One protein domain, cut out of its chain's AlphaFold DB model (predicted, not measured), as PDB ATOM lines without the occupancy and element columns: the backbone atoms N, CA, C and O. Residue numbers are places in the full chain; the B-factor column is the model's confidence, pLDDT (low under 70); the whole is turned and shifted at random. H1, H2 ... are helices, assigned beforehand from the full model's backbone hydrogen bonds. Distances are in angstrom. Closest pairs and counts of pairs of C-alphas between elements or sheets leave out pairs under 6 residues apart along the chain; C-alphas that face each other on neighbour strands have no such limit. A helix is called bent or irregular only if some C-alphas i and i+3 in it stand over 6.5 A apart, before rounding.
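Overview. This is residues 12 to 197 of the 206 residues of an uncharacterized protein of Blastocatellia bacterium (UniProt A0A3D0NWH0). A compact pile of crossed helices is built round H12, which runs through the middle with H1, H2, H5 and H7 packed on it at wide angles and H11 folded back beside its first part. The long, kinked H6 runs along the far side of H5 and H7 from H12; H3 and H4 lie at one end of the longest axis, and H9 and H10 at the other. The printed part has 186 residues with thirteen named helices, H1 to H13 in chain order, and no named strand: the class is all helix. It is compact, with a radius of gyration of the C-alphas of 15.3 A and spans of 45 by 35 by 29 A.

Along the chain. H1, residues 12 to 26, is 20.6 A long and begins at C-alpha 12 (60.201, 90.698, -7.766). H2, residues 37 to 51, is 19.9 A long; H3 holds 54 to 65, H4 67 to 76 and H5 81 to 92. H6, residues 99 to 117, is the longest at 24.1 A; it has a kink of 50 degrees near residue 106 and is irregular, with C-alphas 105 and 108 7.5 A apart. H7 holds 122 to 130, H8 132 to 136, H9 142 to 153, H10 158 to 161 and H11 164 to 169. H12, residues 175 to 190, is 21.9 A long, and H13, residues 194 to 197, ends at C-alpha 197 (70.216, 88.348, -10.360).

Arrangement. H6 is the hub, touching six helices. Its residues 99 to 107 touch H5 at a steep tilt of 64 degrees, opposite ways, closest at the C-alphas of Ala 88 and Ala 103, 5.0 A. H4 touches it at a shallow tilt of 28 degrees, the same way, closest at C-alphas 70 and 100, 6.2 A. H3, H7 and H8 touch it too, and H9 only just, at their ends, with 3 pairs of C-alphas within 8 A. H12 and H5 touch at C-alphas 184 and 90, 4.9 A. H12 and H1 are about perpendicular at 82 degrees, closest at C-alphas 189 and 19, 4.5 A. H12 also touches H2 and H7, and forms a helical hairpin with H11. H10 touches H9, with C-alphas 158 and 151 6.0 A apart; H13 only just touches H2, with 3 pairs within 8 A. H6 and H12 are apart. Every O i to N i+4 pair is within hydrogen-bond range in H1 to H5, H7, H8, H11 and H12, against 12 of 15 in H6 and 7 of 8 in H9; H10 and H13 are too short for such a pair.

Size, cuts and confidence. The farthest C-alphas, of Lys 65 and Asp 153, are 46.3 A apart. The printed part has no cut and no long link. Mean pLDDT of the printed part is 96.1, and no printed residue is under 70.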
ATOM      1  N   LEU A  12      60.577  89.361  -8.214       93.44
ATOM      2  CA  LEU A  12      60.201  90.698  -7.766       93.44
ATOM      3  C   LEU A  12      60.410  90.872  -6.253       93.44
ATOM      4  O   LEU A  12      60.949  91.893  -5.834       93.44
ATOM      5  N   GLY A  13      60.087  89.859  -5.441       93.81
ATOM      6  CA  GLY A  13      60.324  89.871  -3.991       93.81
ATOM      7  C   GLY A  13      61.810  89.979  -3.634       93.81
ATOM      8  O   GLY A  13      62.189  90.719  -2.721       93.81
ATOM      9  N   LYS A  14      62.686  89.337  -4.420       95.06
ATOM     10  CA  LYS A  14      64.144  89.507  -4.307       95.06
ATOM     11  C   LYS A  14      64.571  90.946  -4.586       95.06
ATOM     12  O   LYS A  14      65.433  91.461  -3.872       95.06
ATOM     13  N   VAL A  15      63.985  91.597  -5.593       96.94
ATOM     14  CA  VAL A  15      64.263  93.010  -5.894       96.94
ATOM     15  C   VAL A  15      63.782  93.902  -4.757       96.94
ATOM     16  O   VAL A  15      64.573  94.698  -4.265       96.94
ATOM     17  N   GLU A  16      62.547  93.735  -4.281       96.31
ATOM     18  CA  GLU A  16      61.992  94.522  -3.172       96.31
ATOM     19  C   GLU A  16      62.886  94.451  -1.924       96.31
ATOM     20  O   GLU A  16      63.282  95.480  -1.367       96.31
ATOM     21  N   ARG A  17      63.282  93.235  -1.524       95.62
ATOM     22  CA  ARG A  17      64.151  92.991  -0.364       95.62
ATOM     23  C   ARG A  17      65.526  93.639  -0.521       95.62
ATOM     24  O   ARG A  17      65.974  94.354   0.379       95.62
ATOM     25  N   ASN A  18      66.206  93.373  -1.635       96.75
ATOM     26  CA  ASN A  18      67.569  93.855  -1.859       96.75
ATOM     27  C   ASN A  18      67.603  95.376  -2.091       96.75
ATOM     28  O   ASN A  18      68.502  96.043  -1.582       96.75
ATOM     29  N   ALA A  19      66.601  95.948  -2.763       97.12
ATOM     30  CA  ALA A  19      66.481  97.390  -2.959       97.12
ATOM     31  C   ALA A  19      66.243  98.106  -1.627       97.12
ATOM     32  O   ALA A  19      66.950  99.059  -1.308       97.12
ATOM     33  N   ALA A  20      65.325  97.604  -0.793       95.94
ATOM     34  CA  ALA A  20      65.094  98.149   0.543       95.94
ATOM     35  C   ALA A  20      66.345  98.060   1.433       95.94
ATOM     36  O   ALA A  20      66.613  98.953   2.237       95.94
ATOM     37  N   MET A  21      67.120  96.978   1.319       95.81
ATOM     38  CA  MET A  21      68.378  96.828   2.049       95.81
ATOM     39  C   MET A  21      69.441  97.817   1.556       95.81
ATOM     40  O   MET A  21      70.099  98.463   2.369       95.81
ATOM     41  N   PHE A  22      69.563  98.002   0.244       97.50
ATOM     42  CA  PHE A  22      70.451  99.003  -0.336       97.50
ATOM     43  C   PHE A  22      70.071 100.430   0.073       97.50
ATOM     44  O   PHE A  22      70.926 101.178   0.540       97.50
ATOM     45  N   MET A  23      68.793 100.792  -0.045       96.81
ATOM     46  CA  MET A  23      68.272 102.109   0.330       96.81
ATOM     47  C   MET A  23      68.621 102.459   1.781       96.81
ATOM     48  O   MET A  23      69.043 103.582   2.049       96.81
ATOM     49  N   ARG A  24      68.549 101.483   2.698       96.00
ATOM     50  CA  ARG A  24      69.002 101.640   4.092       96.00
ATOM     51  C   ARG A  24      70.486 101.970   4.204       96.00
ATOM     52  O   ARG A  24      70.847 102.853   4.972       96.00
ATOM     53  N   LYS A  25      71.337 101.258   3.462       95.44
ATOM     54  CA  LYS A  25      72.800 101.417   3.518       95.44
ATOM     55  C   LYS A  25      73.288 102.694   2.825       95.44
ATOM     56  O   LYS A  25      74.274 103.287   3.253       95.44
ATOM     57  N   ALA A  26      72.611 103.118   1.760       95.62
ATOM     58  CA  ALA A  26      72.951 104.324   1.009       95.62
ATOM     59  C   ALA A  26      72.517 105.617   1.721       95.62
ATOM     60  O   ALA A  26      73.109 106.671   1.494       95.62
ATOM     61  N   ALA A  27      71.500 105.534   2.578       94.25
ATOM     62  CA  ALA A  27      70.953 106.654   3.328       94.25
ATOM     63  C   ALA A  27      71.666 106.881   4.667       94.25
ATOM     64  O   ALA A  27      72.307 105.986   5.223       94.25
ATOM     65  N   ARG A  28      71.517 108.080   5.238       91.00
ATOM     66  CA  ARG A  28      71.981 108.355   6.606       91.00
ATOM     67  C   ARG A  28      71.093 107.711   7.667       91.00
ATOM     68  O   ARG A  28      71.639 107.146   8.613       91.00
ATOM     69  N   ASN A  29      69.770 107.787   7.516       89.44
ATOM     70  CA  ASN A  29      68.809 107.306   8.506       89.44
ATOM     71  C   ASN A  29      67.453 106.935   7.872       89.44
ATOM     72  O   ASN A  29      66.519 107.738   7.837       89.44
ATOM     73  N   ASP A  30      67.328 105.687   7.411       89.94
ATOM     74  CA  ASP A  30      66.073 105.164   6.849       89.94
ATOM     75  C   ASP A  30      65.746 103.739   7.317       89.94
ATOM     76  O   ASP A  30      65.661 102.821   6.507       89.94
ATOM     77  N   PRO A  31      65.540 103.494   8.622       86.50
ATOM     78  CA  PRO A  31      65.348 102.140   9.154       86.50
ATOM     79  C   PRO A  31      64.137 101.401   8.561       86.50
ATOM     80  O   PRO A  31      64.039 100.183   8.689       86.50
ATOM     81  N   ARG A  32      63.216 102.127   7.915       89.31
ATOM     82  CA  ARG A  32      61.998 101.607   7.283       89.31
ATOM     83  C   ARG A  32      61.980 101.880   5.777       89.31
ATOM     84  O   ARG A  32      60.913 102.169   5.231       89.31
ATOM     85  N   ALA A  33      63.139 101.836   5.118       90.69
ATOM     86  CA  ALA A  33      63.183 101.929   3.666       90.69
ATOM     87  C   ALA A  33      62.368 100.787   3.051       90.69
ATOM     88  O   ALA A  33      62.481  99.629   3.465       90.69
ATOM     89  N   PHE A  34      61.557 101.124   2.059       91.81
ATOM     90  CA  PHE A  34      60.763 100.176   1.297       91.81
ATOM     91  C   PHE A  34      60.664 100.666  -0.143       91.81
ATOM     92  O   PHE A  34      60.854 101.848  -0.423       91.81
ATOM     93  N   ILE A  35      60.339  99.748  -1.042       93.38
ATOM     94  CA  ILE A  35      60.028 100.039  -2.436       93.38
ATOM     95  C   ILE A  35      58.695  99.362  -2.759       93.38
ATOM     96  O   ILE A  35      58.426  98.264  -2.270       93.38
ATOM     97  N   THR A  36      57.829 100.030  -3.516       93.56
ATOM     98  CA  THR A  36      56.562  99.433  -3.962       93.56
ATOM     99  C   THR A  36      56.832  98.402  -5.054       93.56
ATOM    100  O   THR A  36      57.842  98.486  -5.755       93.56
ATOM    101  N   SER A  37      55.913  97.459  -5.261       93.88
ATOM    102  CA  SER A  37      56.047  96.452  -6.321       93.88
ATOM    103  C   SER A  37      56.124  97.070  -7.720       93.88
ATOM    104  O   SER A  37      56.855  96.578  -8.576       93.88
ATOM    105  N   GLU A  38      55.436  98.196  -7.943       95.25
ATOM    106  CA  GLU A  38      55.539  98.970  -9.184       95.25
ATOM    107  C   GLU A  38      56.973  99.471  -9.413       95.25
ATOM    108  O   GLU A  38      57.582  99.200 -10.450       95.25
ATOM    109  N   HIS A  39      57.550 100.160  -8.426       96.81
ATOM    110  CA  HIS A  39      58.909 100.691  -8.518       96.81
ATOM    111  C   HIS A  39      59.946  99.561  -8.593       96.81
ATOM    112  O   HIS A  39      60.900  99.644  -9.370       96.81
ATOM    113  N   ALA A  40      59.731  98.469  -7.855       97.44
ATOM    114  CA  ALA A  40      60.557  97.270  -7.922       97.44
ATOM    115  C   ALA A  40      60.538  96.646  -9.323       97.44
ATOM    116  O   ALA A  40      61.589  96.242  -9.809       97.44
ATOM    117  N   GLY A  41      59.398  96.641 -10.021       97.75
ATOM    118  CA  GLY A  41      59.314  96.162 -11.403       97.75
ATOM    119  C   GLY A  41      60.197  96.975 -12.356       97.75
ATOM    120  O   GLY A  41      60.864  96.420 -13.231       97.75
ATOM    121  N   ARG A  42      60.294  98.291 -12.138       98.19
ATOM    122  CA  ARG A  42      61.167  99.179 -12.925       98.19
ATOM    123  C   ARG A  42      62.645  98.957 -12.612       98.19
ATOM    124  O   ARG A  42      63.465  98.905 -13.528       98.19
ATOM    125  N   VAL A  43      62.984  98.770 -11.336       98.31
ATOM    126  CA  VAL A  43      64.343  98.391 -10.914       98.31
ATOM    127  C   VAL A  43      64.722  97.025 -11.494       98.31
ATOM    128  O   VAL A  43      65.818  96.872 -12.026       98.31
ATOM    129  N   GLN A  44      63.808  96.053 -11.475       97.75
ATOM    130  CA  GLN A  44      64.010  94.720 -12.038       97.75
ATOM    131  C   GLN A  44      64.295  94.773 -13.540       97.75
ATOM    132  O   GLN A  44      65.239  94.135 -14.005       97.75
ATOM    133  N   ALA A  45      63.507  95.541 -14.298       97.75
ATOM    134  CA  ALA A  45      63.737  95.734 -15.727       97.75
ATOM    135  C   ALA A  45      65.151  96.275 -15.979       97.75
ATOM    136  O   ALA A  45      65.891  95.713 -16.786       97.75
ATOM    137  N   LYS A  46      65.578  97.276 -15.198       98.12
ATOM    138  CA  LYS A  46      66.932  97.828 -15.297       98.12
ATOM    139  C   LYS A  46      68.019  96.816 -14.933       98.12
ATOM    140  O   LYS A  46      69.043  96.769 -15.604       98.12
ATOM    141  N   ILE A  47      67.807  95.995 -13.902       97.88
ATOM    142  CA  ILE A  47      68.732  94.914 -13.523       97.88
ATOM    143  C   ILE A  47      68.886  93.913 -14.673       97.88
ATOM    144  O   ILE A  47      70.012  93.564 -15.018       97.88
ATOM    145  N   ARG A  48      67.787  93.489 -15.305       96.19
ATOM    146  CA  ARG A  48      67.826  92.555 -16.443       96.19
ATOM    147  C   ARG A  48      68.593  93.124 -17.639       96.19
ATOM    148  O   ARG A  48      69.325  92.382 -18.283       96.19
ATOM    149  N   GLU A  49      68.477  94.427 -17.900       95.69
ATOM    150  CA  GLU A  49      69.249  95.101 -18.954       95.69
ATOM    151  C   GLU A  49      70.767  95.054 -18.702       95.69
ATOM    152  O   GLU A  49      71.541  94.930 -19.652       95.69
ATOM    153  N   ILE A  50      71.211  95.164 -17.444       95.44
ATOM    154  CA  ILE A  50      72.644  95.268 -17.111       95.44
ATOM    155  C   ILE A  50      73.292  93.922 -16.758       95.44
ATOM    156  O   ILE A  50      74.470  93.727 -17.055       95.44
ATOM    157  N   ALA A  51      72.552  92.989 -16.151       92.31
ATOM    158  CA  ALA A  51      73.092  91.764 -15.554       92.31
ATOM    159  C   ALA A  51      73.753  90.817 -16.570       92.31
ATOM    160  O   ALA A  51      74.689  90.102 -16.221       92.31
ATOM    161  N   GLY A  52      73.320  90.851 -17.834       89.00
ATOM    162  CA  GLY A  52      73.913  90.046 -18.906       89.00
ATOM    163  C   GLY A  52      75.317  90.491 -19.335       89.00
ATOM    164  O   GLY A  52      75.985  89.765 -20.069       89.00
ATOM    165  N   SER A  53      75.791  91.668 -18.905       93.81
ATOM    166  CA  SER A  53      77.115  92.157 -19.294       93.81
ATOM    167  C   SER A  53      78.222  91.578 -18.400       93.81
ATOM    168  O   SER A  53      78.203  91.788 -17.183       93.81
ATOM    169  N   PRO A  54      79.279  90.967 -18.973       91.31
ATOM    170  CA  PRO A  54      80.433  90.501 -18.200       91.31
ATOM    171  C   PRO A  54      81.208  91.651 -17.537       91.31
ATOM    172  O   PRO A  54      81.995  91.425 -16.616       91.31
ATOM    173  N   ALA A  55      80.998  92.895 -17.983       95.12
ATOM    174  CA  ALA A  55      81.571  94.066 -17.333       95.12
ATOM    175  C   ALA A  55      81.009  94.277 -15.923       95.12
ATOM    176  O   ALA A  55      81.747  94.726 -15.054       95.12
ATOM    177  N   VAL A  56      79.747  93.915 -15.669       95.75
ATOM    178  CA  VAL A  56      79.125  94.107 -14.351       95.75
ATOM    179  C   VAL A  56      79.835  93.269 -13.294       95.75
ATOM    180  O   VAL A  56      80.267  93.816 -12.283       95.75
ATOM    181  N   ALA A  57      80.046  91.974 -13.551       94.56
ATOM    182  CA  ALA A  57      80.778  91.103 -12.630       94.56
ATOM    183  C   ALA A  57      82.218  91.597 -12.387       94.56
ATOM    184  O   ALA A  57      82.682  91.630 -11.248       94.56
ATOM    185  N   ALA A  58      82.906  92.042 -13.446       95.06
ATOM    186  CA  ALA A  58      84.258  92.589 -13.340       95.06
ATOM    187  C   ALA A  58      84.307  93.885 -12.509       95.06
ATOM    188  O   ALA A  58      85.201  94.052 -11.680       95.06
ATOM    189  N   ASN A  59      83.337  94.782 -12.697       96.56
ATOM    190  CA  ASN A  59      83.255  96.040 -11.960       96.56
ATOM    191  C   ASN A  59      82.906  95.798 -10.482       96.56
ATOM    192  O   ASN A  59      83.506  96.423  -9.612       96.56
ATOM    193  N   LEU A  60      82.004  94.860 -10.168       95.69
ATOM    194  CA  LEU A  60      81.716  94.467  -8.780       95.69
ATOM    195  C   LEU A  60      82.956  93.901  -8.087       95.69
ATOM    196  O   LEU A  60      83.282  94.304  -6.975       95.69
ATOM    197  N   GLU A  61      83.703  93.031  -8.766       94.50
ATOM    198  CA  GLU A  61      84.954  92.497  -8.228       94.50
ATOM    199  C   GLU A  61      86.008  93.600  -8.030       94.50
ATOM    200  O   GLU A  61      86.705  93.626  -7.015       94.50
ATOM    201  N   SER A  62      86.090  94.564  -8.952       94.62
ATOM    202  CA  SER A  62      86.935  95.754  -8.792       94.62
ATOM    203  C   SER A  62      86.519  96.592  -7.581       94.62
ATOM    204  O   SER A  62      87.381  97.044  -6.825       94.62
ATOM    205  N   ALA A  63      85.218  96.796  -7.366       96.44
ATOM    206  CA  ALA A  63      84.700  97.504  -6.199       96.44
ATOM    207  C   ALA A  63      85.051  96.766  -4.898       96.44
ATOM    208  O   ALA A  63      85.484  97.391  -3.933       96.44
ATOM    209  N   ARG A  64      84.948  95.432  -4.891       95.06
ATOM    210  CA  ARG A  64      85.294  94.588  -3.740       95.06
ATOM    211  C   ARG A  64      86.773  94.689  -3.382       95.06
ATOM    212  O   ARG A  64      87.104  94.876  -2.215       95.06
ATOM    213  N   LYS A  65      87.663  94.608  -4.377       94.88
ATOM    214  CA  LYS A  65      89.118  94.747  -4.186       94.88
ATOM    215  C   LYS A  65      89.516  96.117  -3.638       94.88
ATOM    216  O   LYS A  65      90.486  96.212  -2.896       94.88
ATOM    217  N   ASN A  66      88.759  97.157  -3.984       96.31
ATOM    218  CA  ASN A  66      89.020  98.539  -3.580       96.31
ATOM    219  C   ASN A  66      88.109  99.022  -2.438       96.31
ATOM    220  O   ASN A  66      88.018 100.228  -2.202       96.31
ATOM    221  N   SER A  67      87.425  98.118  -1.732       95.56
ATOM    222  CA  SER A  67      86.381  98.462  -0.756       95.56
ATOM    223  C   SER A  67      86.877  99.392   0.356       95.56
ATOM    224  O   SER A  67      86.197 100.360   0.691       95.56
ATOM    225  N   SER A  68      88.089  99.163   0.869       96.44
ATOM    226  CA  SER A  68      88.715 100.013   1.888       96.44
ATOM    227  C   SER A  68      88.943 101.439   1.381       96.44
ATOM    228  O   SER A  68      88.528 102.396   2.028       96.44
ATOM    229  N   SER A  69      89.521 101.584   0.186       97.81
ATOM    230  CA  SER A  69      89.790 102.888  -0.433       97.81
ATOM    231  C   SER A  69      88.501 103.634  -0.779       97.81
ATOM    232  O   SER A  69      88.398 104.834  -0.539       97.81
ATOM    233  N   LEU A  70      87.494 102.921  -1.289       97.94
ATOM    234  CA  LEU A  70      86.166 103.468  -1.577       97.94
ATOM    235  C   LEU A  70      85.462 103.943  -0.298       97.94
ATOM    236  O   LEU A  70      84.865 105.020  -0.292       97.94
ATOM    237  N   SER A  71      85.570 103.177   0.790       97.69
ATOM    238  CA  SER A  71      85.013 103.544   2.094       97.69
ATOM    239  C   SER A  71      85.698 104.783   2.670       97.69
ATOM    240  O   SER A  71      85.023 105.752   3.019       97.69
ATOM    241  N   SER A  72      87.034 104.814   2.688       98.19
ATOM    242  CA  SER A  72      87.799 105.991   3.119       98.19
ATOM    243  C   SER A  72      87.452 107.231   2.296       98.19
ATOM    244  O   SER A  72      87.219 108.294   2.870       98.19
ATOM    245  N   LEU A  73      87.350 107.094   0.970       98.38
ATOM    246  CA  LEU A  73      86.987 108.185   0.067       98.38
ATOM    247  C   LEU A  73      85.583 108.730   0.358       98.38
ATOM    248  O   LEU A  73      85.405 109.947   0.442       98.38
ATOM    249  N   ALA A  74      84.594 107.850   0.526       97.69
ATOM    250  CA  ALA A  74      83.224 108.249   0.834       97.69
ATOM    251  C   ALA A  74      83.136 108.968   2.187       97.69
ATOM    252  O   ALA A  74      82.594 110.073   2.264       97.69
ATOM    253  N   ASN A  75      83.732 108.381   3.228       97.12
ATOM    254  CA  ASN A  75      83.691 108.917   4.586       97.12
ATOM    255  C   ASN A  75      84.380 110.285   4.684       97.12
ATOM    256  O   ASN A  75      83.822 111.204   5.282       97.12
ATOM    257  N   ALA A  76      85.536 110.457   4.031       97.88
ATOM    258  CA  ALA A  76      86.248 111.736   3.973       97.88
ATOM    259  C   ALA A  76      85.420 112.864   3.328       97.88
ATOM    260  O   ALA A  76      85.687 114.038   3.563       97.88
ATOM    261  N   ASN A  77      84.400 112.511   2.542       97.19
ATOM    262  CA  ASN A  77      83.525 113.443   1.837       97.19
ATOM    263  C   ASN A  77      82.091 113.474   2.401       97.19
ATOM    264  O   ASN A  77      81.182 114.014   1.769       97.19
ATOM    265  N   GLY A  78      81.860 112.894   3.585       95.06
ATOM    266  CA  GLY A  78      80.552 112.913   4.251       95.06
ATOM    267  C   GLY A  78      79.457 112.119   3.524       95.06
ATOM    268  O   GLY A  78      78.266 112.414   3.698       95.06
ATOM    269  N   LEU A  79      79.852 111.137   2.708       96.88
ATOM    270  CA  LEU A  79      78.982 110.224   1.966       96.88
ATOM    271  C   LEU A  79      79.011 108.824   2.592       96.88
ATOM    272  O   LEU A  79      79.985 108.431   3.230       96.88
ATOM    273  N   LYS A  80      77.958 108.036   2.361       96.69
ATOM    274  CA  LYS A  80      77.966 106.606   2.695       96.69
ATOM    275  C   LYS A  80      78.812 105.825   1.674       96.69
ATOM    276  O   LYS A  80      78.678 106.088   0.476       96.69
ATOM    277  N   PRO A  81      79.624 104.835   2.089       97.06
ATOM    278  CA  PRO A  81      80.383 103.996   1.159       97.06
ATOM    279  C   PRO A  81      79.506 103.349   0.080       97.06
ATOM    280  O   PRO A  81      79.777 103.485  -1.110       97.06
ATOM    281  N   GLN A  82      78.390 102.733   0.472       96.75
ATOM    282  CA  GLN A  82      77.472 102.036  -0.433       96.75
ATOM    283  C   GLN A  82      76.831 102.984  -1.444       96.75
ATOM    284  O   GLN A  82      76.628 102.607  -2.597       96.75
ATOM    285  N   PHE A  83      76.565 104.226  -1.032       98.00
ATOM    286  CA  PHE A  83      76.100 105.273  -1.932       98.00
ATOM    287  C   PHE A  83      77.135 105.561  -3.026       98.00
ATOM    288  O   PHE A  83      76.818 105.480  -4.212       98.00
ATOM    289  N   LEU A  84      78.382 105.855  -2.641       98.38
ATOM    290  CA  LEU A  84      79.430 106.216  -3.599       98.38
ATOM    291  C   LEU A  84      79.754 105.057  -4.553       98.38
ATOM    292  O   LEU A  84      79.924 105.273  -5.752       98.38
ATOM    293  N   VAL A  85      79.790 103.826  -4.039       98.19
ATOM    294  CA  VAL A  85      80.054 102.632  -4.848       98.19
ATOM    295  C   VAL A  85      78.944 102.393  -5.869       98.19
ATOM    296  O   VAL A  85      79.238 102.233  -7.054       98.19
ATOM    297  N   ALA A  86      77.674 102.432  -5.457       98.31
ATOM    298  CA  ALA A  86      76.554 102.278  -6.384       98.31
ATOM    299  C   ALA A  86      76.503 103.412  -7.422       98.31
ATOM    300  O   ALA A  86      76.181 103.164  -8.584       98.31
ATOM    301  N   ALA A  87      76.873 104.640  -7.042       98.50
ATOM    302  CA  ALA A  87      76.968 105.769  -7.966       98.50
ATOM    303  C   ALA A  87      78.053 105.545  -9.033       98.50
ATOM    304  O   ALA A  87      77.798 105.737 -10.223       98.50
ATOM    305  N   ALA A  88      79.241 105.089  -8.624       98.56
ATOM    306  CA  ALA A  88      80.346 104.796  -9.533       98.56
ATOM    307  C   ALA A  88      80.023 103.628 -10.480       98.56
ATOM    308  O   ALA A  88      80.234 103.736 -11.688       98.56
ATOM    309  N   LEU A  89      79.437 102.545  -9.958       98.00
ATOM    310  CA  LEU A  89      78.958 101.421 -10.769       98.00
ATOM    311  C   LEU A  89      77.868 101.863 -11.754       98.00
ATOM    312  O   LEU A  89      77.939 101.536 -12.936       98.00
ATOM    313  N   GLY A  90      76.909 102.673 -11.299       97.81
ATOM    314  CA  GLY A  90      75.864 103.253 -12.143       97.81
ATOM    315  C   GLY A  90      76.410 104.127 -13.272       97.81
ATOM    316  O   GLY A  90      75.890 104.067 -14.388       97.81
ATOM    317  N   LYS A  91      77.480 104.892 -13.012       97.62
ATOM    318  CA  LYS A  91      78.165 105.714 -14.021       97.62
ATOM    319  C   LYS A  91      78.915 104.870 -15.054       97.62
ATOM    320  O   LYS A  91      78.859 105.199 -16.235       97.62
ATOM    321  N   LEU A  92      79.577 103.789 -14.635       97.31
ATOM    322  CA  LEU A  92      80.217 102.834 -15.554       97.31
ATOM    323  C   LEU A  92      79.189 102.057 -16.389       97.31
ATOM    324  O   LEU A  92      79.430 101.750 -17.559       97.31
ATOM    325  N   GLY A  93      78.035 101.740 -15.799       95.69
ATOM    326  CA  GLY A  93      76.996 100.955 -16.448       95.69
ATOM    327  C   GLY A  93      77.524  99.587 -16.880       95.69
ATOM    328  O   GLY A  93      78.124  98.850 -16.099       95.69
ATOM    329  N   THR A  94      77.310  99.244 -18.147       96.00
ATOM    330  CA  THR A  94      77.756  97.977 -18.747       96.00
ATOM    331  C   THR A  94      79.153  98.050 -19.367       96.00
ATOM    332  O   THR A  94      79.566  97.097 -20.028       96.00
ATOM    333  N   SER A  95      79.889  99.146 -19.154       96.31
ATOM    334  CA  SER A  95      81.278  99.297 -19.600       96.31
ATOM    335  C   SER A  95      82.242  98.853 -18.504       96.31
ATOM    336  O   SER A  95      82.048  99.161 -17.328       96.31
ATOM    337  N   ARG A  96      83.304  98.132 -18.877       93.25
ATOM    338  CA  ARG A  96      84.376  97.781 -17.936       93.25
ATOM    339  C   ARG A  96      85.176  99.039 -17.597       93.25
ATOM    340  O   ARG A  96      85.525  99.792 -18.502       93.25
ATOM    341  N   GLY A  97      85.511  99.232 -16.325       93.12
ATOM    342  CA  GLY A  97      86.357 100.348 -15.906       93.12
ATOM    343  C   GLY A  97      86.836 100.239 -14.465       93.12
ATOM    344  O   GLY A  97      86.532  99.274 -13.764       93.12
ATOM    345  N   ASP A  98      87.593 101.244 -14.033       94.44
ATOM    346  CA  ASP A  98      88.061 101.367 -12.655       94.44
ATOM    347  C   ASP A  98      86.995 102.074 -11.803       94.44
ATOM    348  O   ASP A  98      86.686 103.258 -11.983       94.44
ATOM    349  N   VAL A  99      86.406 101.323 -10.869       97.25
ATOM    350  CA  VAL A  99      85.363 101.828  -9.966       97.25
ATOM    351  C   VAL A  99      85.907 102.882  -9.001       97.25
ATOM    352  O   VAL A  99      85.208 103.856  -8.724       97.25
ATOM    353  N   LEU A 100      87.139 102.726  -8.507       98.12
ATOM    354  CA  LEU A 100      87.753 103.688  -7.595       98.12
ATOM    355  C   LEU A 100      88.054 104.995  -8.324       98.12
ATOM    356  O   LEU A 100      87.670 106.058  -7.838       98.12
ATOM    357  N   GLN A 101      88.649 104.923  -9.516       98.25
ATOM    358  CA  GLN A 101      88.894 106.105 -10.346       98.25
ATOM    359  C   GLN A 101      87.581 106.815 -10.707       98.25
ATOM    360  O   GLN A 101      87.482 108.042 -10.645       98.25
ATOM    361  N   THR A 102      86.537 106.048 -11.037       98.56
ATOM    362  CA  THR A 102      85.210 106.608 -11.323       98.56
ATOM    363  C   THR A 102      84.635 107.314 -10.098       98.56
ATOM    364  O   THR A 102      84.148 108.438 -10.220       98.56
ATOM    365  N   ALA A 103      84.730 106.703  -8.913       98.56
ATOM    366  CA  ALA A 103      84.287 107.302  -7.658       98.56
ATOM    367  C   ALA A 103      85.049 108.598  -7.339       98.56
ATOM    368  O   ALA A 103      84.422 109.605  -7.009       98.56
ATOM    369  N   GLN A 104      86.375 108.612  -7.510       98.56
ATOM    370  CA  GLN A 104      87.212 109.807  -7.345       98.56
ATOM    371  C   GLN A 104      86.750 110.953  -8.253       98.56
ATOM    372  O   GLN A 104      86.622 112.084  -7.795       98.56
ATOM    373  N   GLY A 105      86.402 110.661  -9.509       98.38
ATOM    374  CA  GLY A 105      85.872 111.657 -10.448       98.38
ATOM    375  C   GLY A 105      84.433 112.120 -10.169       98.38
ATOM    376  O   GLY A 105      83.931 113.013 -10.851       98.38
ATOM    377  N   MET A 106      83.724 111.506  -9.218       98.56
ATOM    378  CA  MET A 106      82.355 111.884  -8.843       98.56
ATOM    379  C   MET A 106      82.274 112.555  -7.472       98.56
ATOM    380  O   MET A 106      81.362 113.352  -7.246       98.56
ATOM    381  N   VAL A 107      83.188 112.212  -6.561       98.38
ATOM    382  CA  VAL A 107      83.013 112.424  -5.121       98.38
ATOM    383  C   VAL A 107      82.820 113.891  -4.745       98.38
ATOM    384  O   VAL A 107      81.927 114.187  -3.959       98.38
ATOM    385  N   GLU A 108      83.569 114.818  -5.347       98.12
ATOM    386  CA  GLU A 108      83.483 116.242  -5.003       98.12
ATOM    387  C   GLU A 108      82.111 116.830  -5.365       98.12
ATOM    388  O   GLU A 108      81.482 117.527  -4.565       98.12
ATOM    389  N   VAL A 109      81.608 116.501  -6.559       98.50
ATOM    390  CA  VAL A 109      80.284 116.940  -7.025       98.50
ATOM    391  C   VAL A 109      79.191 116.342  -6.144       98.50
ATOM    392  O   VAL A 109      78.287 117.056  -5.712       98.50
ATOM    393  N   LEU A 110      79.285 115.044  -5.836       98.50
ATOM    394  CA  LEU A 110      78.317 114.361  -4.978       98.50
ATOM    395  C   LEU A 110      78.323 114.919  -3.551       98.50
ATOM    396  O   LEU A 110      77.253 115.094  -2.977       98.50
ATOM    397  N   ALA A 111      79.486 115.250  -2.991       98.00
ATOM    398  CA  ALA A 111      79.606 115.845  -1.663       98.00
ATOM    399  C   ALA A 111      78.956 117.235  -1.602       98.00
ATOM    400  O   ALA A 111      78.168 117.518  -0.697       98.00
ATOM    401  N   LYS A 112      79.215 118.084  -2.607       98.00
ATOM    402  CA  LYS A 112      78.588 119.409  -2.727       98.00
ATOM    403  C   LYS A 112      77.071 119.310  -2.887       98.00
ATOM    404  O   LYS A 112      76.345 120.032  -2.209       98.00
ATOM    405  N   LEU A 113      76.582 118.390  -3.722       97.88
ATOM    406  CA  LEU A 113      75.145 118.127  -3.854       97.88
ATOM    407  C   LEU A 113      74.540 117.593  -2.553       97.88
ATOM    408  O   LEU A 113      73.463 118.038  -2.165       97.88
ATOM    409  N   ASN A 114      75.233 116.701  -1.843       96.38
ATOM    410  CA  ASN A 114      74.770 116.155  -0.568       96.38
ATOM    411  C   ASN A 114      74.556 117.249   0.484       96.38
ATOM    412  O   ASN A 114      73.589 117.191   1.234       96.38
ATOM    413  N   ALA A 115      75.407 118.277   0.508       94.88
ATOM    414  CA  ALA A 115      75.246 119.410   1.416       94.88
ATOM    415  C   ALA A 115      73.985 120.252   1.133       94.88
ATOM    416  O   ALA A 115      73.500 120.936   2.031       94.88
ATOM    417  N   GLN A 116      73.456 120.221  -0.095       94.19
ATOM    418  CA  GLN A 116      72.308 121.036  -0.514       94.19
ATOM    419  C   GLN A 116      71.002 120.245  -0.572       94.19
ATOM    420  O   GLN A 116      69.956 120.738  -0.157       94.19
ATOM    421  N   VAL A 117      71.056 119.032  -1.121       92.75
ATOM    422  CA  VAL A 117      69.899 118.153  -1.304       92.75
ATOM    423  C   VAL A 117      69.696 117.282  -0.069       92.75
ATOM    424  O   VAL A 117      68.561 117.147   0.376       92.75
ATOM    425  N   GLY A 118      70.774 116.747   0.508       88.25
ATOM    426  CA  GLY A 118      70.737 115.736   1.564       88.25
ATOM    427  C   GLY A 118      70.448 114.328   1.034       88.25
ATOM    428  O   GLY A 118      69.799 114.162   0.005       88.25
ATOM    429  N   ALA A 119      70.921 113.318   1.764       88.69
ATOM    430  CA  ALA A 119      70.682 111.892   1.517       88.69
ATOM    431  C   ALA A 119      70.218 111.200   2.813       88.69
ATOM    432  O   ALA A 119      70.782 110.196   3.258       88.69
ATOM    433  N   GLU A 120      69.233 111.805   3.484       89.12
ATOM    434  CA  GLU A 120      68.747 111.319   4.777       89.12
ATOM    435  C   GLU A 120      68.012 109.983   4.634       89.12
ATOM    436  O   GLU A 120      68.211 109.092   5.461       89.12
ATOM    437  N   ARG A 121      67.242 109.807   3.550       92.38
ATOM    438  CA  ARG A 121      66.515 108.575   3.210       92.38
ATOM    439  C   ARG A 121      66.989 107.925   1.913       92.38
ATOM    440  O   ARG A 121      67.727 108.526   1.134       92.38
ATOM    441  N   GLY A 122      66.551 106.689   1.661       91.19
ATOM    442  CA  GLY A 122      66.925 105.957   0.448       91.19
ATOM    443  C   GLY A 122      66.486 106.662  -0.837       91.19
ATOM    444  O   GLY A 122      67.249 106.730  -1.799       91.19
ATOM    445  N   ASP A 123      65.286 107.244  -0.837       94.31
ATOM    446  CA  ASP A 123      64.793 108.040  -1.966       94.31
ATOM    447  C   ASP A 123      65.591 109.340  -2.150       94.31
ATOM    448  O   ASP A 123      65.892 109.713  -3.283       94.31
ATOM    449  N   ASP A 124      66.023 109.986  -1.057       94.00
ATOM    450  CA  ASP A 124      66.871 111.183  -1.127       94.00
ATOM    451  C   ASP A 124      68.206 110.878  -1.820       94.00
ATOM    452  O   ASP A 124      68.674 111.656  -2.651       94.00
ATOM    453  N   ALA A 125      68.801 109.717  -1.528       96.81
ATOM    454  CA  ALA A 125      70.009 109.256  -2.201       96.81
ATOM    455  C   ALA A 125      69.795 109.119  -3.723       96.81
ATOM    456  O   ALA A 125      70.614 109.590  -4.514       96.81
ATOM    457  N   ALA A 126      68.671 108.544  -4.156       97.94
ATOM    458  CA  ALA A 126      68.342 108.459  -5.579       97.94
ATOM    459  C   ALA A 126      68.123 109.851  -6.209       97.94
ATOM    460  O   ALA A 126      68.603 110.108  -7.316       97.94
ATOM    461  N   VAL A 127      67.469 110.778  -5.500       98.31
ATOM    462  CA  VAL A 127      67.272 112.169  -5.951       98.31
ATOM    463  C   VAL A 127      68.602 112.919  -6.079       98.31
ATOM    464  O   VAL A 127      68.799 113.661  -7.043       98.31
ATOM    465  N   LEU A 128      69.551 112.692  -5.169       98.06
ATOM    466  CA  LEU A 128      70.900 113.255  -5.257       98.06
ATOM    467  C   LEU A 128      71.594 112.817  -6.554       98.06
ATOM    468  O   LEU A 128      72.204 113.640  -7.237       98.06
ATOM    469  N   ILE A 129      71.469 111.539  -6.926       98.56
ATOM    470  CA  ILE A 129      72.018 111.020  -8.186       98.56
ATOM    471  C   ILE A 129      71.301 111.605  -9.401       98.56
ATOM    472  O   ILE A 129      71.968 111.958 -10.375       98.56
ATOM    473  N   ALA A 130      69.978 111.777  -9.344       98.38
ATOM    474  CA  ALA A 130      69.242 112.473 -10.398       98.38
ATOM    475  C   ALA A 130      69.793 113.897 -10.617       98.38
ATOM    476  O   ALA A 130      69.904 114.346 -11.754       98.38
ATOM    477  N   ALA A 131      70.226 114.580  -9.553       98.31
ATOM    478  CA  ALA A 131      70.822 115.914  -9.623       98.31
ATOM    479  C   ALA A 131      72.304 115.942 -10.052       98.31
ATOM    480  O   ALA A 131      72.852 117.030 -10.240       98.31
ATOM    481  N   TYR A 132      72.976 114.796 -10.224       98.38
ATOM    482  CA  TYR A 132      74.428 114.750 -10.456       98.38
ATOM    483  C   TYR A 132      74.879 115.623 -11.634       98.38
ATOM    484  O   TYR A 132      75.823 116.398 -11.497       98.38
ATOM    485  N   GLN A 133      74.179 115.557 -12.771       97.50
ATOM    486  CA  GLN A 133      74.531 116.352 -13.956       97.50
ATOM    487  C   GLN A 133      74.304 117.856 -13.760       97.50
ATOM    488  O   GLN A 133      75.024 118.660 -14.345       97.50
ATOM    489  N   GLN A 134      73.361 118.247 -12.898       97.50
ATOM    490  CA  GLN A 134      73.187 119.648 -12.506       97.50
ATOM    491  C   GLN A 134      74.429 120.131 -11.748       97.50
ATOM    492  O   GLN A 134      74.993 121.166 -12.087       97.50
ATOM    493  N   GLY A 135      74.925 119.325 -10.802       97.62
ATOM    494  CA  GLY A 135      76.161 119.613 -10.072       97.62
ATOM    495  C   GLY A 135      77.408 119.638 -10.964       97.62
ATOM    496  O   GLY A 135      78.257 120.508 -10.790       97.62
ATOM    497  N   VAL A 136      77.510 118.744 -11.956       97.69
ATOM    498  CA  VAL A 136      78.588 118.789 -12.970       97.69
ATOM    499  C   VAL A 136      78.549 120.103 -13.757       97.69
ATOM    500  O   VAL A 136      79.597 120.677 -14.035       97.69
ATOM    501  N   ALA A 137      77.355 120.615 -14.061       97.69
ATOM    502  CA  ALA A 137      77.163 121.915 -14.702       97.69
ATOM    503  C   ALA A 137      77.334 123.119 -13.747       97.69
ATOM    504  O   ALA A 137      77.138 124.259 -14.162       97.69
ATOM    505  N   GLY A 138      77.688 122.889 -12.477       97.69
ATOM    506  CA  GLY A 138      77.878 123.929 -11.461       97.69
ATOM    507  C   GLY A 138      76.598 124.382 -10.749       97.69
ATOM    508  O   GLY A 138      76.660 125.247  -9.875       97.69
ATOM    509  N   ASP A 139      75.446 123.791 -11.065       97.75
ATOM    510  CA  ASP A 139      74.154 124.149 -10.481       97.75
ATOM    511  C   ASP A 139      73.795 123.239  -9.298       97.75
ATOM    512  O   ASP A 139      73.000 122.301  -9.386       97.75
ATOM    513  N   PHE A 140      74.414 123.522  -8.153       97.38
ATOM    514  CA  PHE A 140      74.229 122.745  -6.924       97.38
ATOM    515  C   PHE A 140      72.921 123.055  -6.178       97.38
ATOM    516  O   PHE A 140      72.580 122.346  -5.231       97.38
ATOM    517  N   LEU A 141      72.195 124.112  -6.564       97.94
ATOM    518  CA  LEU A 141      71.004 124.579  -5.845       97.94
ATOM    519  C   LEU A 141      69.692 124.252  -6.558       97.94
ATOM    520  O   LEU A 141      68.650 124.238  -5.901       97.94
ATOM    521  N   LYS A 142      69.712 123.967  -7.863       97.88
ATOM    522  CA  LYS A 142      68.503 123.711  -8.656       97.88
ATOM    523  C   LYS A 142      67.609 122.623  -8.082       97.88
ATOM    524  O   LYS A 142      66.435 122.896  -7.837       97.88
ATOM    525  N   MET A 143      68.145 121.434  -7.802       98.00
ATOM    526  CA  MET A 143      67.358 120.351  -7.201       98.00
ATOM    527  C   MET A 143      66.769 120.762  -5.844       98.00
ATOM    528  O   MET A 143      65.578 120.581  -5.607       98.00
ATOM    529  N   ARG A 144      67.568 121.386  -4.967       96.81
ATOM    530  CA  ARG A 144      67.107 121.861  -3.651       96.81
ATOM    531  C   ARG A 144      65.950 122.856  -3.780       96.81
ATOM    532  O   ARG A 144      64.918 122.679  -3.139       96.81
ATOM    533  N   ASN A 145      66.118 123.882  -4.612       97.81
ATOM    534  CA  ASN A 145      65.116 124.929  -4.812       97.81
ATOM    535  C   ASN A 145      63.835 124.357  -5.437       97.81
ATOM    536  O   ASN A 145      62.732 124.733  -5.047       97.81
ATOM    537  N   MET A 146      63.970 123.410  -6.370       98.06
ATOM    538  CA  MET A 146      62.835 122.699  -6.950       98.06
ATOM    539  C   MET A 146      62.066 121.913  -5.887       98.06
ATOM    540  O   MET A 146      60.854 122.065  -5.796       98.06
ATOM    541  N   LEU A 147      62.746 121.124  -5.051       97.19
ATOM    542  CA  LEU A 147      62.102 120.357  -3.979       97.19
ATOM    543  C   LEU A 147      61.384 121.264  -2.967       97.19
ATOM    544  O   LEU A 147      60.269 120.954  -2.559       97.19
ATOM    545  N   GLN A 148      61.989 122.398  -2.597       95.75
ATOM    546  CA  GLN A 148      61.363 123.391  -1.712       95.75
ATOM    547  C   GLN A 148      60.090 123.980  -2.322       95.75
ATOM    548  O   GLN A 148      59.067 124.080  -1.646       95.75
ATOM    549  N   LYS A 149      60.137 124.329  -3.611       96.81
ATOM    550  CA  LYS A 149      58.966 124.827  -4.331       96.81
ATOM    551  C   LYS A 149      57.860 123.771  -4.390       96.81
ATOM    552  O   LYS A 149      56.722 124.066  -4.052       96.81
ATOM    553  N   LEU A 150      58.197 122.529  -4.741       97.19
ATOM    554  CA  LEU A 150      57.221 121.439  -4.815       97.19
ATOM    555  C   LEU A 150      56.548 121.166  -3.467       97.19
ATOM    556  O   LEU A 150      55.347 120.940  -3.444       97.19
ATOM    557  N   ALA A 151      57.283 121.256  -2.356       94.56
ATOM    558  CA  ALA A 151      56.717 121.113  -1.012       94.56
ATOM    559  C   ALA A 151      55.687 122.200  -0.647       94.56
ATOM    560  O   ALA A 151      54.953 122.032   0.321       94.56
ATOM    561  N   THR A 152      55.648 123.304  -1.397       94.00
ATOM    562  CA  THR A 152      54.640 124.366  -1.257       94.00
ATOM    563  C   THR A 152      53.502 124.187  -2.265       94.00
ATOM    564  O   THR A 152      52.344 124.427  -1.939       94.00
ATOM    565  N   ASP A 153      53.832 123.762  -3.487       95.06
ATOM    566  CA  ASP A 153      52.888 123.651  -4.605       95.06
ATOM    567  C   ASP A 153      51.981 122.406  -4.516       95.06
ATOM    568  O   ASP A 153      50.938 122.361  -5.170       95.06
ATOM    569  N   PHE A 154      52.380 121.384  -3.751       95.00
ATOM    570  CA  PHE A 154      51.722 120.076  -3.712       95.00
ATOM    571  C   PHE A 154      51.297 119.680  -2.287       95.00
ATOM    572  O   PHE A 154      52.069 119.881  -1.349       95.00
ATOM    573  N   PRO A 155      50.091 119.102  -2.105       94.19
ATOM    574  CA  PRO A 155      49.623 118.612  -0.805       94.19
ATOM    575  C   PRO A 155      50.298 117.303  -0.359       94.19
ATOM    576  O   PRO A 155      50.175 116.923   0.807       94.19
ATOM    577  N   GLU A 156      50.965 116.589  -1.272       94.94
ATOM    578  CA  GLU A 156      51.711 115.365  -0.989       94.94
ATOM    579  C   GLU A 156      52.782 115.590   0.095       94.94
ATOM    580  O   GLU A 156      53.352 116.671   0.260       94.94
ATOM    581  N   SER A 157      53.084 114.544   0.866       93.19
ATOM    582  CA  SER A 157      54.050 114.678   1.959       93.19
ATOM    583  C   SER A 157      55.455 115.002   1.437       93.19
ATOM    584  O   SER A 157      55.863 114.534   0.375       93.19
ATOM    585  N   SER A 158      56.270 115.697   2.239       90.38
ATOM    586  CA  SER A 158      57.682 115.957   1.896       90.38
ATOM    587  C   SER A 158      58.459 114.675   1.551       90.38
ATOM    588  O   SER A 158      59.322 114.690   0.679       90.38
ATOM    589  N   ARG A 159      58.115 113.534   2.169       89.75
ATOM    590  CA  ARG A 159      58.710 112.231   1.830       89.75
ATOM    591  C   ARG A 159      58.384 111.803   0.403       89.75
ATOM    592  O   ARG A 159      59.259 111.313  -0.293       89.75
ATOM    593  N   GLU A 160      57.126 111.942   0.017       92.88
ATOM    594  CA  GLU A 160      56.630 111.528  -1.290       92.88
ATOM    595  C   GLU A 160      57.207 112.414  -2.396       92.88
ATOM    596  O   GLU A 160      57.742 111.902  -3.379       92.88
ATOM    597  N   ILE A 161      57.218 113.732  -2.168       96.06
ATOM    598  CA  ILE A 161      57.796 114.726  -3.082       96.06
ATOM    599  C   ILE A 161      59.286 114.467  -3.322       96.06
ATOM    600  O   ILE A 161      59.776 114.593  -4.446       96.06
ATOM    601  N   ARG A 162      60.023 114.092  -2.271       95.94
ATOM    602  CA  ARG A 162      61.466 113.814  -2.318       95.94
ATOM    603  C   ARG A 162      61.763 112.387  -2.785       95.94
ATOM    604  O   ARG A 162      62.522 111.658  -2.157       95.94
ATOM    605  N   SER A 163      61.180 112.007  -3.917       97.00
ATOM    606  CA  SER A 163      61.432 110.727  -4.575       97.00
ATOM    607  C   SER A 163      61.559 110.901  -6.083       97.00
ATOM    608  O   SER A 163      60.885 111.733  -6.690       97.00
ATOM    609  N   ILE A 164      62.405 110.091  -6.723       98.06
ATOM    610  CA  ILE A 164      62.559 110.141  -8.187       98.06
ATOM    611  C   ILE A 164      61.260 109.778  -8.915       98.06
ATOM    612  O   ILE A 164      61.032 110.243 -10.025       98.06
ATOM    613  N   TRP A 165      60.404 108.989  -8.265       97.81
ATOM    614  CA  TRP A 165      59.120 108.531  -8.783       97.81
ATOM    615  C   TRP A 165      58.131 109.688  -8.899       97.81
ATOM    616  O   TRP A 165      57.597 109.938  -9.976       97.81
ATOM    617  N   PHE A 166      57.963 110.459  -7.819       97.81
ATOM    618  CA  PHE A 166      57.130 111.658  -7.835       97.81
ATOM    619  C   PHE A 166      57.666 112.692  -8.826       97.81
ATOM    620  O   PHE A 166      56.912 113.260  -9.621       97.81
ATOM    621  N   LEU A 167      58.982 112.926  -8.810       98.38
ATOM    622  CA  LEU A 167      59.606 113.905  -9.694       98.38
ATOM    623  C   LEU A 167      59.440 113.543 -11.171       98.38
ATOM    624  O   LEU A 167      59.197 114.432 -11.984       98.38
ATOM    625  N   GLU A 168      59.541 112.267 -11.534       98.31
ATOM    626  CA  GLU A 168      59.273 111.816 -12.898       98.31
ATOM    627  C   GLU A 168      57.786 111.944 -13.247       98.31
ATOM    628  O   GLU A 168      57.454 112.522 -14.283       98.31
ATOM    629  N   GLN A 169      56.886 111.486 -12.369       97.19
ATOM    630  CA  GLN A 169      55.437 111.546 -12.583       97.19
ATOM    631  C   GLN A 169      54.953 112.982 -12.835       97.19
ATOM    632  O   GLN A 169      54.102 113.214 -13.693       97.19
ATOM    633  N   LYS A 170      55.508 113.961 -12.111       97.69
ATOM    634  CA  LYS A 170      55.196 115.390 -12.277       97.69
ATOM    635  C   LYS A 170      56.095 116.097 -13.305       97.69
ATOM    636  O   LYS A 170      56.045 117.325 -13.395       97.69
ATOM    637  N   GLN A 171      56.923 115.354 -14.046       97.25
ATOM    638  CA  GLN A 171      57.825 115.856 -15.094       97.25
ATOM    639  C   GLN A 171      58.786 116.958 -14.610       97.25
ATOM    640  O   GLN A 171      59.050 117.943 -15.299       97.25
ATOM    641  N   LYS A 172      59.289 116.820 -13.381       98.00
ATOM    642  CA  LYS A 172      60.206 117.764 -12.723       98.00
ATOM    643  C   LYS A 172      61.675 117.408 -12.916       98.00
ATOM    644  O   LYS A 172      62.528 118.281 -12.807       98.00
ATOM    645  N   ILE A 173      61.956 116.157 -13.255       98.12
ATOM    646  CA  ILE A 173      63.265 115.712 -13.729       98.12
ATOM    647  C   ILE A 173      63.149 115.204 -15.159       98.12
ATOM    648  O   ILE A 173      62.104 114.716 -15.594       98.12
ATOM    649  N   THR A 174      64.234 115.332 -15.904       98.12
ATOM    650  CA  THR A 174      64.346 114.791 -17.254       98.12
ATOM    651  C   THR A 174      64.413 113.265 -17.222       98.12
ATOM    652  O   THR A 174      64.815 112.653 -16.230       98.12
ATOM    653  N   LYS A 175      64.121 112.638 -18.366       97.50
ATOM    654  CA  LYS A 175      64.295 111.191 -18.535       97.50
ATOM    655  C   LYS A 175      65.727 110.739 -18.225       97.50
ATOM    656  O   LYS A 175      65.913 109.687 -17.632       97.50
ATOM    657  N   ALA A 176      66.737 111.524 -18.602       97.62
ATOM    658  CA  ALA A 176      68.134 111.179 -18.348       97.62
ATOM    659  C   ALA A 176      68.479 111.207 -16.848       97.62
ATOM    660  O   ALA A 176      69.167 110.316 -16.357       97.62
ATOM    661  N   GLU A 177      67.983 112.203 -16.112       98.38
ATOM    662  CA  GLU A 177      68.165 112.299 -14.658       98.38
ATOM    663  C   GLU A 177      67.470 111.137 -13.939       98.38
ATOM    664  O   GLU A 177      68.069 110.503 -13.070       98.38
ATOM    665  N   PHE A 178      66.248 110.799 -14.361       98.62
ATOM    666  CA  PHE A 178      65.529 109.639 -13.845       98.62
ATOM    667  C   PHE A 178      66.264 108.321 -14.144       98.62
ATOM    668  O   PHE A 178      66.502 107.529 -13.236       98.62
ATOM    669  N   GLU A 179      66.694 108.094 -15.389       98.06
ATOM    670  CA  GLU A 179      67.426 106.882 -15.782       98.06
ATOM    671  C   GLU A 179      68.752 106.730 -15.026       98.06
ATOM    672  O   GLU A 179      69.124 105.616 -14.656       98.06
ATOM    673  N   ASN A 180      69.456 107.831 -14.748       97.31
ATOM    674  CA  ASN A 180      70.671 107.801 -13.932       97.31
ATOM    675  C   ASN A 180      70.376 107.325 -12.503       97.31
ATOM    676  O   ASN A 180      71.088 106.465 -11.981       97.31
ATOM    677  N   ALA A 181      69.310 107.834 -11.884       98.50
ATOM    678  CA  ALA A 181      68.903 107.401 -10.552       98.50
ATOM    679  C   ALA A 181      68.375 105.956 -10.537       98.50
ATOM    680  O   ALA A 181      68.689 105.192  -9.624       98.50
ATOM    681  N   LEU A 182      67.642 105.542 -11.574       98.62
ATOM    682  CA  LEU A 182      67.166 104.167 -11.714       98.62
ATOM    683  C   LEU A 182      68.333 103.181 -11.869       98.62
ATOM    684  O   LEU A 182      68.325 102.120 -11.247       98.62
ATOM    685  N   ARG A 183      69.370 103.535 -12.641       98.25
ATOM    686  CA  ARG A 183      70.611 102.746 -12.732       98.25
ATOM    687  C   ARG A 183      71.313 102.644 -11.385       98.25
ATOM    688  O   ARG A 183      71.748 101.557 -11.023       98.25
ATOM    689  N   PHE A 184      71.395 103.738 -10.635       98.62
ATOM    690  CA  PHE A 184      71.947 103.728  -9.280       98.62
ATOM    691  C   PHE A 184      71.194 102.758  -8.358       98.62
ATOM    692  O   PHE A 184      71.828 101.924  -7.713       98.62
ATOM    693  N   LEU A 185      69.856 102.797  -8.350       98.50
ATOM    694  CA  LEU A 185      69.045 101.848  -7.585       98.50
ATOM    695  C   LEU A 185      69.264 100.405  -8.054       98.50
ATOM    696  O   LEU A 185      69.397  99.510  -7.221       98.50
ATOM    697  N   ALA A 186      69.349 100.173  -9.365       98.44
ATOM    698  CA  ALA A 186      69.583  98.851  -9.940       98.44
ATOM    699  C   ALA A 186      70.937  98.264  -9.520       98.44
ATOM    700  O   ALA A 186      70.977  97.150  -9.003       98.44
ATOM    701  N   PHE A 187      72.034  99.014  -9.664       98.25
ATOM    702  CA  PHE A 187      73.356  98.568  -9.216       98.25
ATOM    703  C   PHE A 187      73.428  98.395  -7.702       98.25
ATOM    704  O   PHE A 187      73.981  97.404  -7.234       98.25
ATOM    705  N   GLY A 188      72.833  99.316  -6.943       97.69
ATOM    706  CA  GLY A 188      72.763  99.231  -5.491       97.69
ATOM    707  C   GLY A 188      72.007  97.998  -4.991       97.69
ATOM    708  O   GLY A 188      72.451  97.331  -4.058       97.69
ATOM    709  N   THR A 189      70.902  97.658  -5.656       97.94
ATOM    710  CA  THR A 189      70.113  96.443  -5.403       97.94
ATOM    711  C   THR A 189      70.911  95.198  -5.767       97.94
ATOM    712  O   THR A 189      71.025  94.273  -4.967       97.94
ATOM    713  N   LEU A 190      71.505  95.191  -6.960       96.25
ATOM    714  CA  LEU A 190      72.261  94.064  -7.491       96.25
ATOM    715  C   LEU A 190      73.464  93.729  -6.605       96.25
ATOM    716  O   LEU A 190      73.670  92.561  -6.285       96.25
ATOM    717  N   MET A 191      74.223  94.729  -6.143       95.38
ATOM    718  CA  MET A 191      75.414  94.502  -5.311       95.38
ATOM    719  C   MET A 191      75.114  93.907  -3.926       95.38
ATOM    720  O   MET A 191      76.039  93.420  -3.280       95.38
ATOM    721  N   GLN A 192      73.852  93.928  -3.473       95.56
ATOM    722  CA  GLN A 192      73.462  93.278  -2.219       95.56
ATOM    723  C   GLN A 192      73.511  91.751  -2.318       95.56
ATOM    724  O   GLN A 192      73.869  91.089  -1.348       95.56
ATOM    725  N   ASN A 193      73.147  91.196  -3.477       95.06
ATOM    726  CA  ASN A 193      73.244  89.767  -3.752       95.06
ATOM    727  C   ASN A 193      73.309  89.517  -5.271       95.06
ATOM    728  O   ASN A 193      72.287  89.214  -5.885       95.06
ATOM    729  N   PRO A 194      74.489  89.628  -5.908       95.00
ATOM    730  CA  PRO A 194      74.599  89.545  -7.367       95.00
ATOM    731  C   PRO A 194      74.083  88.218  -7.949       95.00
ATOM    732  O   PRO A 194      73.487  88.199  -9.029       95.00
ATOM    733  N   LYS A 195      74.242  87.116  -7.202       94.19
ATOM    734  CA  LYS A 195      73.807  85.770  -7.606       94.19
ATOM    735  C   LYS A 195      72.284  85.640  -7.700       94.19
ATOM    736  O   LYS A 195      71.811  84.918  -8.574       94.19
ATOM    737  N   ASP A 196      71.520  86.383  -6.889       94.00
ATOM    738  CA  ASP A 196      70.049  86.447  -7.005       94.00
ATOM    739  C   ASP A 196      69.594  86.977  -8.375       94.00
ATOM    740  O   ASP A 196      68.457  86.731  -8.780       94.00
ATOM    741  N   PHE A 197      70.482  87.677  -9.088       94.69
ATOM    742  CA  PHE A 197      70.216  88.348 -10.360       94.69
ATOM    743  C   PHE A 197      71.040  87.781 -11.526       94.69
ATOM    744  O   PHE A 197      71.167  88.429 -12.562       94.69
TER     745      PHE A 197